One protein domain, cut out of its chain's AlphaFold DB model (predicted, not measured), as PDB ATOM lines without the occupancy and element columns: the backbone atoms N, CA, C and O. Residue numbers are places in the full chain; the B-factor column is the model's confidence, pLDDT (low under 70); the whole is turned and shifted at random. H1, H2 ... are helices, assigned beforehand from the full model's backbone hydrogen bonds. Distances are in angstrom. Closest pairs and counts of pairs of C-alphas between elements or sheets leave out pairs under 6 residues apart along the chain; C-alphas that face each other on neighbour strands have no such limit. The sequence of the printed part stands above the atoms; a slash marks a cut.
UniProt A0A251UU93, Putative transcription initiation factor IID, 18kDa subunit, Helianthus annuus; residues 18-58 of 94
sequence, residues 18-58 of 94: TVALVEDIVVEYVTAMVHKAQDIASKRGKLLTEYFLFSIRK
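This is residues 18 to 58 of the 94 residues of the protein "Putative transcription initiation factor IID, 18kDa subunit" of Helianthus annuus (UniProt A0A251UU93). One long helix, H1, makes the length of this model, and the chain folds back at its far end to set a short helix, H2, crosswise on that end, much like an L. The first part of H1, residues 18 to 32, sticks out free. The printed part has 41 residues with two named helices, H1 then H2, and no named strand; its class is all helix. It is loose, with a radius of gyration of the C-alphas of 12.3 A, and only just elongated, spanning 39 by 21 by 12 A.

Begin with H1, residues 18 to 41, whose residues 33 to 41 alone touch H2, residues 49 to 56. Look at Ala 37 and Tyr 51, whose C-alphas are the closest of the two helices at 5.2 A. The helices run opposite ways at a steep tilt of 68 degrees, only just short of about perpendicular. In H2 every O i to N i+4 pair is within hydrogen-bond range; in H1, 19 of 20 are.

Find C-alpha 18 at (-35.531, -22.385, -54.673); from there H1 runs 34.1 A to C-alpha 41 at (-52.741, -10.004, -27.927). H2 runs 11.2 A from C-alpha 49 to C-alpha 56 at (-48.936, -23.960, -32.066).

The C-alphas of Thr 18 and Arg 44 are the two farthest apart, at 39.3 A. The link from H1 to H2, 7 residues, is short. The printed part has no cut, and no printed residue has a pLDDT under 70.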
ATOM      1  N   THR A  18     -34.960 -21.649 -55.811       94.56
ATOM      2  CA  THR A  18     -35.531 -22.385 -54.673       94.56
ATOM      3  C   THR A  18     -35.309 -21.633 -53.369       94.56
ATOM      4  O   THR A  18     -36.212 -21.583 -52.539       94.56
ATOM      5  N   VAL A  19     -34.126 -21.042 -53.182       94.56
ATOM      6  CA  VAL A  19     -33.832 -20.243 -51.985       94.56
ATOM      7  C   VAL A  19     -34.737 -19.015 -51.932       94.56
ATOM      8  O   VAL A  19     -35.380 -18.806 -50.908       94.56
ATOM      9  N   ALA A  20     -34.846 -18.273 -53.038       96.31
ATOM     10  CA  ALA A  20     -35.707 -17.096 -53.136       96.31
ATOM     11  C   ALA A  20     -37.180 -17.442 -52.868       96.31
ATOM     12  O   ALA A  20     -37.842 -16.789 -52.072       96.31
ATOM     13  N   LEU A  21     -37.680 -18.536 -53.449       97.44
ATOM     14  CA  LEU A  21     -39.055 -18.971 -53.211       97.44
ATOM     15  C   LEU A  21     -39.298 -19.377 -51.749       97.44
ATOM     16  O   LEU A  21     -40.341 -19.065 -51.180       97.44
ATOM     17  N   VAL A  22     -38.360 -20.102 -51.130       97.31
ATOM     18  CA  VAL A  22     -38.485 -20.481 -49.714       97.31
ATOM     19  C   VAL A  22     -38.440 -19.246 -48.819       97.31
ATOM     20  O   VAL A  22     -39.178 -19.201 -47.838       97.31
ATOM     21  N   GLU A  23     -37.621 -18.251 -49.153       96.94
ATOM     22  CA  GLU A  23     -37.597 -16.966 -48.457       96.94
ATOM     23  C   GLU A  23     -38.976 -16.297 -48.494       96.94
ATOM     24  O   GLU A  23     -39.528 -16.014 -47.428       96.94
ATOM     25  N   ASP A  24     -39.584 -16.164 -49.676       98.06
ATOM     26  CA  ASP A  24     -40.919 -15.575 -49.832       98.06
ATOM     27  C   ASP A  24     -41.980 -16.325 -49.008       98.06
ATOM     28  O   ASP A  24     -42.739 -15.720 -48.243       98.06
ATOM     29  N   ILE A  25     -41.986 -17.662 -49.086       98.31
ATOM     30  CA  ILE A  25     -42.916 -18.516 -48.327       98.31
ATOM     31  C   ILE A  25     -42.734 -18.321 -46.817       98.31
ATOM     32  O   ILE A  25     -43.711 -18.262 -46.063       98.31
ATOM     33  N   VAL A  26     -41.488 -18.253 -46.343       98.12
ATOM     34  CA  VAL A  26     -41.190 -18.095 -44.916       98.12
ATOM     35  C   VAL A  26     -41.601 -16.708 -44.430       98.12
ATOM     36  O   VAL A  26     -42.196 -16.608 -43.354       98.12
ATOM     37  N   VAL A  27     -41.342 -15.657 -45.210       98.31
ATOM     38  CA  VAL A  27     -41.758 -14.287 -44.885       98.31
ATOM     39  C   VAL A  27     -43.280 -14.206 -44.767       98.31
ATOM     40  O   VAL A  27     -43.793 -13.702 -43.760       98.31
ATOM     41  N   GLU A  28     -44.016 -14.762 -45.731       98.44
ATOM     42  CA  GLU A  28     -45.479 -14.813 -45.690       98.44
ATOM     43  C   GLU A  28     -45.983 -15.593 -44.466       98.44
ATOM     44  O   GLU A  28     -46.848 -15.121 -43.720       98.44
ATOM     45  N   TYR A  29     -45.402 -16.766 -44.201       97.38
ATOM     46  CA  TYR A  29     -45.790 -17.613 -43.077       97.38
ATOM     47  C   TYR A  29     -45.583 -16.928 -41.722       97.38
ATOM     48  O   TYR A  29     -46.480 -16.943 -40.871       97.38
ATOM     49  N   VAL A  30     -44.417 -16.309 -41.510       96.94
ATOM     50  CA  VAL A  30     -44.110 -15.576 -40.274       96.94
ATOM     51  C   VAL A  30     -45.057 -14.390 -40.115       96.94
ATOM     52  O   VAL A  30     -45.616 -14.200 -39.035       96.94
ATOM     53  N   THR A  31     -45.316 -13.648 -41.192       97.50
ATOM     54  CA  THR A  31     -46.231 -12.497 -41.182       97.50
ATOM     55  C   THR A  31     -47.647 -12.924 -40.785       97.50
ATOM     56  O   THR A  31     -48.240 -12.370 -39.856       97.50
ATOM     57  N   ALA A  32     -48.173 -13.982 -41.407       96.88
ATOM     58  CA  ALA A  32     -49.484 -14.531 -41.079       96.88
ATOM     59  C   ALA A  32     -49.560 -15.065 -39.636       96.88
ATOM     60  O   ALA A  32     -50.606 -14.972 -38.988       96.88
ATOM     61  N   MET A  33     -48.469 -15.631 -39.113       95.62
ATOM     62  CA  MET A  33     -48.398 -16.090 -37.725       95.62
ATOM     63  C   MET A  33     -48.441 -14.921 -36.735       95.62
ATOM     64  O   MET A  33     -49.175 -14.994 -35.747       95.62
ATOM     65  N   VAL A  34     -47.693 -13.847 -37.001       96.00
ATOM     66  CA  VAL A  34     -47.652 -12.657 -36.141       96.00
ATOM     67  C   VAL A  34     -49.013 -11.970 -36.101       96.00
ATOM     68  O   VAL A  34     -49.476 -11.667 -35.006       96.00
ATOM     69  N   HIS A  35     -49.700 -11.812 -37.238       95.44
ATOM     70  CA  HIS A  35     -51.058 -11.255 -37.255       95.44
ATOM     71  C   HIS A  35     -52.026 -12.071 -36.385       95.44
ATOM     72  O   HIS A  35     -52.682 -11.515 -35.509       95.44
ATOM     73  N   LYS A  36     -52.027 -13.406 -36.512       93.88
ATOM     74  CA  LYS A  36     -52.860 -14.280 -35.661       93.88
ATOM     75  C   LYS A  36     -52.545 -14.124 -34.173       93.88
ATOM     76  O   LYS A  36     -53.451 -14.165 -33.342       93.88
ATOM     77  N   ALA A  37     -51.269 -13.992 -33.818       95.19
ATOM     78  CA  ALA A  37     -50.859 -13.781 -32.433       95.19
ATOM     79  C   ALA A  37     -51.267 -12.382 -31.933       95.19
ATOM     80  O   ALA A  37     -51.735 -12.240 -30.800       95.19
ATOM     81  N   GLN A  38     -51.152 -11.364 -32.787       95.06
ATOM     82  CA  GLN A  38     -51.528  -9.985 -32.500       95.06
ATOM     83  C   GLN A  38     -53.038  -9.821 -32.310       95.06
ATOM     84  O   GLN A  38     -53.443  -9.105 -31.395       95.06
ATOM     85  N   ASP A  39     -53.875 -10.524 -33.073       92.69
ATOM     86  CA  ASP A  39     -55.336 -10.499 -32.904       92.69
ATOM     87  C   ASP A  39     -55.751 -10.936 -31.489       92.69
ATOM     88  O   ASP A  39     -56.666 -10.380 -30.874       92.69
ATOM     89  N   ILE A  40     -55.040 -11.923 -30.936       89.50
ATOM     90  CA  ILE A  40     -55.260 -12.409 -29.570       89.50
ATOM     91  C   ILE A  40     -54.668 -11.420 -28.554       89.50
ATOM     92  O   ILE A  40     -55.320 -11.094 -27.557       89.50
ATOM     93  N   ALA A  41     -53.460 -10.914 -28.813       92.62
ATOM     94  CA  ALA A  41     -52.741 -10.004 -27.927       92.62
ATOM     95  C   ALA A  41     -53.375  -8.608 -27.818       92.62
ATOM     96  O   ALA A  41     -53.277  -7.974 -26.768       92.62
ATOM     97  N   SER A  42     -54.066  -8.136 -28.860       89.56
ATOM     98  CA  SER A  42     -54.697  -6.806 -28.915       89.56
ATOM     99  C   SER A  42     -55.711  -6.590 -27.788       89.56
ATOM    100  O   SER A  42     -55.880  -5.475 -27.311       89.56
ATOM    101  N   LYS A  43     -56.315  -7.668 -27.272       84.19
ATOM    102  CA  LYS A  43     -57.216  -7.629 -26.107       84.19
ATOM    103  C   LYS A  43     -56.503  -7.330 -24.782       84.19
ATOM    104  O   LYS A  43     -57.155  -6.980 -23.806       84.19
ATOM    105  N   ARG A  44     -55.185  -7.531 -24.726       80.62
ATOM    106  CA  ARG A  44     -54.340  -7.437 -23.523       80.62
ATOM    107  C   ARG A  44     -53.217  -6.399 -23.649       80.62
ATOM    108  O   ARG A  44     -52.471  -6.199 -22.698       80.62
ATOM    109  N   GLY A  45     -53.087  -5.743 -24.804       85.94
ATOM    110  CA  GLY A  45     -52.206  -4.590 -25.026       85.94
ATOM    111  C   GLY A  45     -50.722  -4.898 -25.257       85.94
ATOM    112  O   GLY A  45     -49.966  -3.984 -25.575       85.94
ATOM    113  N   LYS A  46     -50.279  -6.157 -25.138       91.69
ATOM    114  CA  LYS A  46     -48.880  -6.541 -25.388       91.69
ATOM    115  C   LYS A  46     -48.778  -7.910 -26.043       91.69
ATOM    116  O   LYS A  46     -49.372  -8.870 -25.561       91.69
ATOM    117  N   LEU A  47     -47.971  -8.002 -27.099       93.56
ATOM    118  CA  LEU A  47     -47.608  -9.267 -27.733       93.56
ATOM    119  C   LEU A  47     -46.512  -9.963 -26.913       93.56
ATOM    120  O   LEU A  47     -45.423  -9.432 -26.714       93.56
ATOM    121  N   LEU A  48     -46.833 -11.151 -26.413       94.12
ATOM    122  CA  LEU A  48     -45.971 -12.023 -25.619       94.12
ATOM    123  C   LEU A  48     -45.743 -13.368 -26.327       94.12
ATOM    124  O   LEU A  48     -46.532 -13.796 -27.170       94.12
ATOM    125  N   THR A  49     -44.696 -14.087 -25.921       93.81
ATOM    126  CA  THR A  49     -44.358 -15.415 -26.464       93.81
ATOM    127  C   THR A  49     -45.487 -16.438 -26.289       93.81
ATOM    128  O   THR A  49     -45.668 -17.317 -27.130       93.81
ATOM    129  N   GLU A  50     -46.298 -16.306 -25.234       93.31
ATOM    130  CA  GLU A  50     -47.434 -17.195 -24.958       93.31
ATOM    131  C   GLU A  50     -48.472 -17.240 -26.089       93.31
ATOM    132  O   GLU A  50     -49.069 -18.293 -26.317       93.31
ATOM    133  N   TYR A  51     -48.652 -16.153 -26.847       94.31
ATOM    134  CA  TYR A  51     -49.619 -16.130 -27.949       94.31
ATOM    135  C   TYR A  51     -49.151 -16.984 -29.129       94.31
ATOM    136  O   TYR A  51     -49.966 -17.665 -29.747       94.31
ATOM    137  N   PHE A  52     -47.841 -17.046 -29.383       95.00
ATOM    138  CA  PHE A  52     -47.275 -17.953 -30.383       95.00
ATOM    139  C   PHE A  52     -47.403 -19.418 -29.947       95.00
ATOM    140  O   PHE A  52     -47.792 -20.277 -30.742       95.00
ATOM    141  N   LEU A  53     -47.160 -19.713 -28.663       94.94
ATOM    142  CA  LEU A  53     -47.366 -21.059 -28.111       94.94
ATOM    143  C   LEU A  53     -48.838 -21.482 -28.199       94.94
ATOM    144  O   LEU A  53     -49.138 -22.632 -28.525       94.94
ATOM    145  N   PHE A  54     -49.761 -20.548 -27.971       93.31
ATOM    146  CA  PHE A  54     -51.187 -20.789 -28.137       93.31
ATOM    147  C   PHE A  54     -51.552 -21.129 -29.588       93.31
ATOM    148  O   PHE A  54     -52.346 -22.044 -29.811       93.31
ATOM    149  N   SER A  55     -50.954 -20.464 -30.581       91.94
ATOM    150  CA  SER A  55     -51.168 -20.785 -31.999       91.94
ATOM    151  C   SER A  55     -50.676 -22.192 -32.372       91.94
ATOM    152  O   SER A  55     -51.319 -22.868 -33.174       91.94
ATOM    153  N   ILE A  56     -49.582 -22.665 -31.761       94.25
ATOM    154  CA  ILE A  56     -48.936 -23.960 -32.066       94.25
ATOM    155  C   ILE A  56     -49.509 -25.116 -31.222       94.25
ATOM    156  O   ILE A  56     -49.231 -26.280 -31.495       94.25
ATOM    157  N   ARG A  57     -50.389 -24.843 -30.248       95.12
ATOM    158  CA  ARG A  57     -50.866 -25.809 -29.234       95.12
ATOM    159  C   ARG A  57     -51.445 -27.134 -29.747       95.12
ATOM    160  O   ARG A  57     -51.607 -28.064 -28.964       95.12
ATOM    161  N   LYS A  58     -51.829 -27.202 -31.023       96.19
ATOM    162  CA  LYS A  58     -52.361 -28.415 -31.660       96.19
ATOM    163  C   LYS A  58     -51.264 -29.420 -32.035       96.19
ATOM    164  O   LYS A  58     -51.562 -30.598 -32.174       96.19
TER     165      LYS A  58